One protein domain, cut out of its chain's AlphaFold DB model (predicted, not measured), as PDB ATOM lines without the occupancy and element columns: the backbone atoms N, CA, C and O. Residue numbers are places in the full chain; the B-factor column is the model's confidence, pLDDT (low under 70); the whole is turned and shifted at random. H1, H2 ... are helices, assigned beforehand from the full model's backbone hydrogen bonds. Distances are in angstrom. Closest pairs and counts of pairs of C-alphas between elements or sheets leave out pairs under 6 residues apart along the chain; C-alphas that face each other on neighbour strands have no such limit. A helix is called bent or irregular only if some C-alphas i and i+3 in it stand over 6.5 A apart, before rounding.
ATOM      1  N   TRP A   2     177.825 140.019 150.633       88.44
ATOM      2  CA  TRP A   2     178.399 141.310 151.054       88.44
ATOM      3  C   TRP A   2     177.526 142.479 150.599       88.44
ATOM      4  O   TRP A   2     177.227 142.565 149.404       88.44
ATOM      5  N   THR A   3     177.167 143.381 151.511       92.00
ATOM      6  CA  THR A   3     176.416 144.595 151.172       92.00
ATOM      7  C   THR A   3     177.309 145.605 150.457       92.00
ATOM      8  O   THR A   3     178.540 145.586 150.563       92.00
ATOM      9  N   SER A   4     176.700 146.510 149.699       89.62
ATOM     10  CA  SER A   4     177.436 147.547 148.971       89.62
ATOM     11  C   SER A   4     178.152 148.515 149.914       89.62
ATOM     12  O   SER A   4     179.267 148.952 149.616       89.62
ATOM     13  N   GLN A   5     177.565 148.787 151.085       90.56
ATOM     14  CA  GLN A   5     178.200 149.567 152.146       90.56
ATOM     15  C   GLN A   5     179.450 148.863 152.687       90.56
ATOM     16  O   GLN A   5     180.513 149.473 152.750       90.56
ATOM     17  N   GLU A   6     179.364 147.567 153.006       92.88
ATOM     18  CA  GLU A   6     180.497 146.789 153.530       92.88
ATOM     19  C   GLU A   6     181.663 146.729 152.541       92.88
ATOM     20  O   GLU A   6     182.822 146.862 152.937       92.88
ATOM     21  N   LYS A   7     181.372 146.562 151.245       94.12
ATOM     22  CA  LYS A   7     182.400 146.567 150.194       94.12
ATOM     23  C   LYS A   7     183.100 147.918 150.110       94.12
ATOM     24  O   LYS A   7     184.326 147.969 150.079       94.12
ATOM     25  N   THR A   8     182.324 149.001 150.109       93.25
ATOM     26  CA  THR A   8     182.857 150.369 150.041       93.25
ATOM     27  C   THR A   8     183.722 150.674 151.260       93.25
ATOM     28  O   THR A   8     184.831 151.183 151.118       93.25
ATOM     29  N   GLN A   9     183.270 150.272 152.449       94.56
ATOM     30  CA  GLN A   9     184.018 150.437 153.690       94.56
ATOM     31  C   GLN A   9     185.333 149.639 153.688       94.56
ATOM     32  O   GLN A   9     186.370 150.153 154.102       94.56
ATOM     33  N   CYS A  10     185.323 148.406 153.168       94.56
ATOM     34  CA  CYS A  10     186.541 147.607 153.017       94.56
ATOM     35  C   CYS A  10     187.559 148.275 152.090       94.56
ATOM     36  O   CYS A  10     188.747 148.309 152.410       94.56
ATOM     37  N   VAL A  11     187.103 148.810 150.953       94.31
ATOM     38  CA  VAL A  11     187.969 149.526 150.006       94.31
ATOM     39  C   VAL A  11     188.524 150.801 150.643       94.31
ATOM     40  O   VAL A  11     189.713 151.070 150.502       94.31
ATOM     41  N   ALA A  12     187.717 151.530 151.420       95.12
ATOM     42  CA  ALA A  12     188.177 152.708 152.154       95.12
ATOM     43  C   ALA A  12     189.300 152.366 153.151       95.12
ATOM     44  O   ALA A  12     190.351 153.004 153.129       95.12
ATOM     45  N   TRP A  13     189.139 151.316 153.967       96.19
ATOM     46  CA  TRP A  13     190.206 150.865 154.872       96.19
ATOM     47  C   TRP A  13     191.453 150.386 154.136       96.19
ATOM     48  O   TRP A  13     192.565 150.594 154.618       96.19
ATOM     49  N   PHE A  14     191.293 149.737 152.984       94.50
ATOM     50  CA  PHE A  14     192.427 149.294 152.182       94.50
ATOM     51  C   PHE A  14     193.233 150.465 151.616       94.50
ATOM     52  O   PHE A  14     194.458 150.423 151.659       94.50
ATOM     53  N   ILE A  15     192.568 151.517 151.136       93.12
ATOM     54  CA  ILE A  15     193.230 152.725 150.623       93.12
ATOM     55  C   ILE A  15     193.995 153.440 151.744       93.12
ATOM     56  O   ILE A  15     195.147 153.826 151.547       93.12
ATOM     57  N   ASP A  16     193.375 153.570 152.918       91.94
ATOM     58  CA  ASP A  16     193.953 154.251 154.081       91.94
ATOM     59  C   ASP A  16     195.173 153.501 154.641       91.94
ATOM     60  O   ASP A  16     196.264 154.048 154.798       91.94
ATOM     61  N   THR A  17     195.022 152.197 154.871       92.94
ATOM     62  CA  THR A  17     196.060 151.378 155.519       92.94
ATOM     63  C   THR A  17     197.085 150.800 154.547       92.94
ATOM     64  O   THR A  17     198.125 150.303 154.981       92.94
ATOM     65  N   LYS A  18     196.783 150.804 153.240       93.12
ATOM     66  CA  LYS A  18     197.561 150.151 152.171       93.12
ATOM     67  C   LYS A  18     197.899 148.683 152.472       93.12
ATOM     68  O   LYS A  18     198.903 148.159 151.994       93.12
ATOM     69  N   SER A  19     197.076 148.012 153.281       93.56
ATOM     70  CA  SER A  19     197.340 146.664 153.788       93.56
ATOM     71  C   SER A  19     196.081 145.805 153.773       93.56
ATOM     72  O   SER A  19     195.090 146.112 154.437       93.56
ATOM     73  N   ASP A  20     196.146 144.673 153.058       93.62
ATOM     74  CA  ASP A  20     195.057 143.688 153.018       93.62
ATOM     75  C   ASP A  20     194.727 143.194 154.441       93.62
ATOM     76  O   ASP A  20     193.570 143.164 154.855       93.62
ATOM     77  N   THR A  21     195.756 142.829 155.213       96.00
ATOM     78  CA  THR A  21     195.604 142.256 156.557       96.00
ATOM     79  C   THR A  21     194.976 143.251 157.525       96.00
ATOM     80  O   THR A  21     194.152 142.862 158.352       96.00
ATOM     81  N   GLN A  22     195.328 144.536 157.421       96.06
ATOM     82  CA  GLN A  22     194.759 145.555 158.296       96.06
ATOM     83  C   GLN A  22     193.288 145.827 157.957       96.06
ATOM     84  O   GLN A  22     192.456 145.865 158.862       96.06
ATOM     85  N   ALA A  23     192.940 145.907 156.670       94.94
ATOM     86  CA  ALA A  23     191.549 146.026 156.241       94.94
ATOM     87  C   ALA A  23     190.701 144.824 156.704       94.94
ATOM     88  O   ALA A  23     189.591 145.003 157.206       94.94
ATOM     89  N   GLN A  24     191.239 143.602 156.624       95.81
ATOM     90  CA  GLN A  24     190.572 142.394 157.120       95.81
ATOM     91  C   GLN A  24     190.390 142.393 158.648       95.81
ATOM     92  O   GLN A  24     189.338 141.982 159.138       95.81
ATOM     93  N   ARG A  25     191.383 142.859 159.418       97.25
ATOM     94  CA  ARG A  25     191.276 143.007 160.883       97.25
ATOM     95  C   ARG A  25     190.214 144.030 161.273       97.25
ATOM     96  O   ARG A  25     189.388 143.746 162.140       97.25
ATOM     97  N   ASN A  26     190.196 145.180 160.600       95.88
ATOM     98  CA  ASN A  26     189.176 146.208 160.807       95.88
ATOM     99  C   ASN A  26     187.782 145.654 160.498       95.88
ATOM    100  O   ASN A  26     186.857 145.847 161.281       95.88
ATOM    101  N   PHE A  27     187.656 144.886 159.413       96.12
ATOM    102  CA  PHE A  27     186.403 144.236 159.056       96.12
ATOM    103  C   PHE A  27     185.920 143.254 160.132       96.12
ATOM    104  O   PHE A  27     184.768 143.331 160.555       96.12
ATOM    105  N   ARG A  28     186.801 142.371 160.623       96.38
ATOM    106  CA  ARG A  28     186.479 141.446 161.725       96.38
ATOM    107  C   ARG A  28     186.023 142.191 162.978       96.38
ATOM    108  O   ARG A  28     185.057 141.782 163.603       96.38
ATOM    109  N   THR A  29     186.696 143.289 163.310       96.19
ATOM    110  CA  THR A  29     186.394 144.093 164.504       96.19
ATOM    111  C   THR A  29     185.045 144.805 164.390       96.19
ATOM    112  O   THR A  29     184.313 144.890 165.367       96.19
ATOM    113  N   GLN A  30     184.702 145.307 163.201       94.56
ATOM    114  CA  GLN A  30     183.478 146.083 162.979       94.56
ATOM    115  C   GLN A  30     182.237 145.217 162.763       94.56
ATOM    116  O   GLN A  30     181.162 145.560 163.239       94.56
ATOM    117  N   TYR A  31     182.374 144.104 162.041       93.50
ATOM    118  CA  TYR A  31     181.231 143.287 161.623       93.50
ATOM    119  C   TYR A  31     181.173 141.913 162.297       93.50
ATOM    120  O   TYR A  31     180.218 141.175 162.066       93.50
ATOM    121  N   GLY A  32     182.185 141.530 163.083       94.38
ATOM    122  CA  GLY A  32     182.189 140.281 163.856       94.38
ATOM    123  C   GLY A  32     182.145 138.998 163.021       94.38
ATOM    124  O   GLY A  32     181.841 137.934 163.548       94.38
ATOM    125  N   ARG A  33     182.421 139.078 161.715       93.75
ATOM    126  CA  ARG A  33     182.318 137.947 160.784       93.75
ATOM    127  C   ARG A  33     183.574 137.793 159.939       93.75
ATOM    128  O   ARG A  33     184.479 138.632 159.968       93.75
ATOM    129  N   GLU A  34     183.621 136.716 159.164       94.19
ATOM    130  CA  GLU A  34     184.778 136.416 158.331       94.19
ATOM    131  C   GLU A  34     185.021 137.515 157.276       94.19
ATOM    132  O   GLU A  34     184.080 137.939 156.593       94.19
ATOM    133  N   PRO A  35     186.260 138.032 157.164       94.88
ATOM    134  CA  PRO A  35     186.585 139.112 156.251       94.88
ATOM    135  C   PRO A  35     186.630 138.619 154.802       94.88
ATOM    136  O   PRO A  35     186.769 137.420 154.552       94.88
ATOM    137  N   PRO A  36     186.555 139.532 153.819       94.88
ATOM    138  CA  PRO A  36     186.662 139.133 152.427       94.88
ATOM    139  C   PRO A  36     188.072 138.604 152.156       94.88
ATOM    140  O   PRO A  36     189.057 139.067 152.744       94.88
ATOM    141  N   SER A  37     188.184 137.645 151.238       95.69
ATOM    142  CA  SER A  37     189.489 137.136 150.820       95.69
ATOM    143  C   SER A  37     190.339 138.257 150.196       95.69
ATOM    144  O   SER A  37     189.814 139.207 149.608       95.69
ATOM    145  N   ARG A  38     191.669 138.146 150.298       95.31
ATOM    146  CA  ARG A  38     192.615 139.114 149.711       95.31
ATOM    147  C   ARG A  38     192.377 139.367 148.210       95.31
ATOM    148  O   ARG A  38     192.310 140.537 147.833       95.31
ATOM    149  N   PRO A  39     192.203 138.345 147.342       96.19
ATOM    150  CA  PRO A  39     191.930 138.597 145.925       96.19
ATOM    151  C   PRO A  39     190.585 139.300 145.706       96.19
ATOM    152  O   PRO A  39     190.498 140.196 144.868       96.19
ATOM    153  N   THR A  40     189.554 138.975 146.493       94.81
ATOM    154  CA  THR A  40     188.252 139.660 146.421       94.81
ATOM    155  C   THR A  40     188.372 141.143 146.768       94.81
ATOM    156  O   THR A  40     187.813 141.990 146.075       94.81
ATOM    157  N   LEU A  41     189.127 141.466 147.819       94.12
ATOM    158  CA  LEU A  41     189.338 142.840 148.258       94.12
ATOM    159  C   LEU A  41     190.077 143.667 147.194       94.12
ATOM    160  O   LEU A  41     189.668 144.788 146.887       94.12
ATOM    161  N   ARG A  42     191.105 143.089 146.560       93.94
ATOM    162  CA  ARG A  42     191.815 143.730 145.443       93.94
ATOM    163  C   ARG A  42     190.920 143.923 144.223       93.94
ATOM    164  O   ARG A  42     190.944 144.996 143.633       93.94
ATOM    165  N   ALA A  43     190.080 142.945 143.885       94.50
ATOM    166  CA  ALA A  43     189.107 143.076 142.801       94.50
ATOM    167  C   ALA A  43     188.097 144.214 143.044       94.50
ATOM    168  O   ALA A  43     187.762 144.945 142.110       94.50
ATOM    169  N   TRP A  44     187.633 144.407 144.285       94.12
ATOM    170  CA  TRP A  44     186.771 145.545 144.629       94.12
ATOM    171  C   TRP A  44     187.500 146.877 144.496       94.12
ATOM    172  O   TRP A  44     186.934 147.815 143.942       94.12
ATOM    173  N   HIS A  45     188.753 146.949 144.943       92.69
ATOM    174  CA  HIS A  45     189.583 148.137 144.772       92.69
ATOM    175  C   HIS A  45     189.823 148.465 143.288       92.69
ATOM    176  O   HIS A  45     189.610 149.600 142.876       92.69
ATOM    177  N   THR A  46     190.187 147.485 142.456       92.44
ATOM    178  CA  THR A  46     190.359 147.697 141.010       92.44
ATOM    179  C   THR A  46     189.057 148.151 140.356       92.44
ATOM    180  O   THR A  46     189.050 149.136 139.628       92.44
ATOM    181  N   SER A  47     187.932 147.513 140.695       88.31
ATOM    182  CA  SER A  47     186.615 147.927 140.195       88.31
ATOM    183  C   SER A  47     186.271 149.362 140.604       88.31
ATOM    184  O   SER A  47     185.725 150.112 139.800       88.31
ATOM    185  N   PHE A  48     186.614 149.757 141.835       88.50
ATOM    186  CA  PHE A  48     186.446 151.126 142.320       88.50
ATOM    187  C   PHE A  48     187.285 152.119 141.508       88.50
ATOM    188  O   PHE A  48     186.760 153.141 141.080       88.50
ATOM    189  N   MET A  49     188.558 151.800 141.255       87.06
ATOM    190  CA  MET A  49     189.481 152.664 140.512       87.06
ATOM    191  C   MET A  49     189.124 152.786 139.027       87.06
ATOM    192  O   MET A  49     189.246 153.862 138.454       87.06
ATOM    193  N   GLU A  50     188.668 151.705 138.396       81.38
ATOM    194  CA  GLU A  50     188.308 151.700 136.973       81.38
ATOM    195  C   GLU A  50     186.957 152.362 136.707       81.38
ATOM    196  O   GLU A  50     186.791 153.064 135.711       81.38
ATOM    197  N   LYS A  51     185.972 152.123 137.580       76.44
ATOM    198  CA  LYS A  51     184.580 152.535 137.342       76.44
ATOM    199  C   LYS A  51     184.175 153.772 138.137       76.44
ATOM    200  O   LYS A  51     183.070 154.270 137.940       76.44
ATOM    201  N   GLY A  52     185.010 154.231 139.074       64.56
ATOM    202  CA  GLY A  52     184.626 155.227 140.080       64.56
ATOM    203  C   GLY A  52     183.472 154.755 140.976       64.56
ATOM    204  O   GLY A  52     182.828 155.567 141.635       64.56
ATOM    205  N   ASN A  53     183.144 153.457 140.947       56.88
ATOM    206  CA  ASN A  53     181.955 152.902 141.576       56.88
ATOM    207  C   ASN A  53     182.103 151.384 141.812       56.88
ATOM    208  O   ASN A  53     182.374 150.620 140.887       56.88
ATOM    209  N   VAL A  54     181.874 150.940 143.053       52.75
ATOM    210  CA  VAL A  54     181.838 149.515 143.462       52.75
ATOM    211  C   VAL A  54     180.457 148.869 143.234       52.75
ATOM    212  O   VAL A  54     180.278 147.668 143.440       52.75
ATOM    213  N   LEU A  55     179.475 149.630 142.752       52.75
ATOM    214  CA  LEU A  55     178.141 149.169 142.379       52.75
ATOM    215  C   LEU A  55     178.000 149.057 140.857       52.75
ATOM    216  O   LEU A  55     178.269 149.988 140.101       52.75
ATOM    217  N   HIS A  56     177.532 147.900 140.397       42.94
ATOM    218  CA  HIS A  56     177.196 147.682 138.999       42.94
ATOM    219  C   HIS A  56     175.880 148.401 138.642       42.94
ATOM    220  O   HIS A  56     174.857 148.173 139.278       42.94
ATOM    221  N   LYS A  57     175.951 149.198 137.568       50.19
ATOM    222  CA  LYS A  57     174.884 149.848 136.784       50.19
ATOM    223  C   LYS A  57     174.102 151.019 137.424       50.19
ATOM    224  O   LYS A  57     173.169 150.856 138.195       50.19
ATOM    225  N   GLN A  58     174.454 152.192 136.883       44.25
ATOM    226  CA  GLN A  58     173.599 153.334 136.545       44.25
ATOM    227  C   GLN A  58     173.271 154.357 137.633       44.25
ATOM    228  O   GLN A  58     172.115 154.572 137.956       44.25
ATOM    229  N   TRP A  59     174.293 155.118 138.034       28.14
ATOM    230  CA  TRP A  59     174.120 156.539 138.347       28.14
ATOM    231  C   TRP A  59     175.256 157.343 137.712       28.14
ATOM    232  O   TRP A  59     176.431 157.144 138.016       28.14
ATOM    233  N   ARG A  60     174.891 158.219 136.769       37.16
ATOM    234  CA  ARG A  60     175.766 159.244 136.194       37.16
ATOM    235  C   ARG A  60     175.999 160.306 137.261       37.16
ATOM    236  O   ARG A  60     175.140 161.144 137.504       37.16
ATOM    237  N   SER A  61     177.150 160.272 137.910       40.41
ATOM    238  CA  SER A  61     177.678 161.428 138.631       40.41
ATOM    239  C   SER A  61     179.189 161.368 138.524       40.41
ATOM    240  O   SER A  61     179.850 160.552 139.157       40.41
ATOM    241  N   THR A  62     179.701 162.187 137.615       41.72
ATOM    242  CA  THR A  62     181.111 162.378 137.306       41.72
ATOM    243  C   THR A  62     181.852 162.850 138.556       41.72
ATOM    244  O   THR A  62     181.904 164.041 138.833       41.72
ATOM    245  N   ILE A  63     182.440 161.927 139.312       48.38
ATOM    246  CA  ILE A  63     183.600 162.234 140.151       48.38
ATOM    247  C   ILE A  63     184.773 161.528 139.485       48.38
ATOM    248  O   ILE A  63     184.941 160.313 139.567       48.38
ATOM    249  N   CYS A  64     185.526 162.311 138.722       37.91
ATOM    250  CA  CYS A  64     186.659 161.853 137.943       37.91
ATOM    251  C   CYS A  64     187.861 161.641 138.878       37.91
ATOM    252  O   CYS A  64     188.666 162.543 139.072       37.91
ATOM    253  N   PHE A  65     188.007 160.447 139.457       38.12
ATOM    254  CA  PHE A  65     189.285 160.007 140.029       38.12
ATOM    255  C   PHE A  65     190.112 159.317 138.947       38.12
ATOM    256  O   PHE A  65     190.389 158.122 139.003       38.12
ATOM    257  N   ARG A  66     190.513 160.080 137.928       44.22
ATOM    258  CA  ARG A  66     191.549 159.638 136.997       44.22
ATOM    259  C   ARG A  66     192.733 160.584 137.081       44.22
ATOM    260  O   ARG A  66     192.841 161.520 136.305       44.22
ATOM    261  N   CYS A  67     193.650 160.298 137.999       33.38
ATOM    262  CA  CYS A  67     195.043 160.644 137.762       33.38
ATOM    263  C   CYS A  67     195.975 159.676 138.484       33.38
ATOM    264  O   CYS A  67     196.284 159.802 139.668       33.38
ATOM    265  N   GLN A  68     196.442 158.688 137.730       43.91
ATOM    266  CA  GLN A  68     197.688 158.023 138.042       43.91
ATOM    267  C   GLN A  68     198.775 159.018 137.617       43.91
ATOM    268  O   GLN A  68     199.022 159.144 136.420       43.91
ATOM    269  N   ARG A  69     199.347 159.726 138.612       39.56
ATOM    270  CA  ARG A  69     200.502 160.658 138.558       39.56
ATOM    271  C   ARG A  69     200.184 162.153 138.749       39.56
ATOM    272  O   ARG A  69     200.496 162.966 137.893       39.56
TER     273      ARG A  69
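AT A GLANCE: This is residues 2 to 69 of the 150 residues of the protein "DUF4817 domain-containing protein" of Araneus ventricosus (UniProt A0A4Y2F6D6). Helix H1 is the middle piece of a three-helix body: H2 folds back over it at a slant, and H3 crosses it nearly at a right angle. After the end of H3 a long tail, residues 52 to 69, loops away with no named element. The printed part has 68 residues with three named helices, in the order H1, H2, H3 along the chain, and no named strand; the class is all helix, with 40 of the 68 residues in helices. The whole is compact, with a radius of gyration of the C-alphas of 12.5 A, and the C-alphas span 34 by 28 by 18 A.

HOW THE PARTS SIT: H1, residues 4 to 17, touches H2, residues 20 to 31, with 11 pairs of C-alphas within 8 A. Their closest C-alphas, those of Trp 13 and Ala 23, are 5.2 A apart. H1 and H2 run opposite ways at a steep tilt of 45 degrees, and their centres are 9.7 A apart. H3, residues 38 to 51, touches H1, which meets it with residues 7 to 11 alone. The closest C-alphas of this pair are those of Val 11 and His 45, at 5.7 A. The lines of H1 and H3 are about perpendicular, at 83 degrees. H2 and H3 are close but not clearly touching, with the C-alphas of Asp 20 and Arg 38 the closest, at 6.1 A. Their lines are about perpendicular, at 86 degrees, and their centres are 16.2 A apart. In H1, H2 and H3 every O i to N i+4 pair is within hydrogen-bond range.

IN THESE COORDINATES: H1 begins at C-alpha 4, at (177.436, 147.547, 148.971), and measures 20.1 A from its first C-alpha to its last, that of Thr 17. H2 measures 16.3 A from C-alpha 20 to C-alpha 31, the latter at (181.231, 143.287, 161.623). H3 measures 19.9 A from C-alpha 38 to C-alpha 51, and it ends at (184.580, 152.535, 137.342). No helix is bent or irregular.

THE WHOLE: The two C-alphas farthest apart are those of Gly 32 and Arg 69, at 37.3 A. From Trp 2 to Arg 69, the first and last printed residues, the C-alphas are 31.9 A apart. The printed part has no cut. The link from H1 to H2 is tight, with 2 residues, and the link from H2 to H3 is short, with 6. The C-alphas of residues 52 to 69 lie 7 to 21 A from the mean of the C-alphas. The mean pLDDT of the printed part is 80.2, and the 18 residues from 52 to 69 are under 70, the low-confidence part of the model.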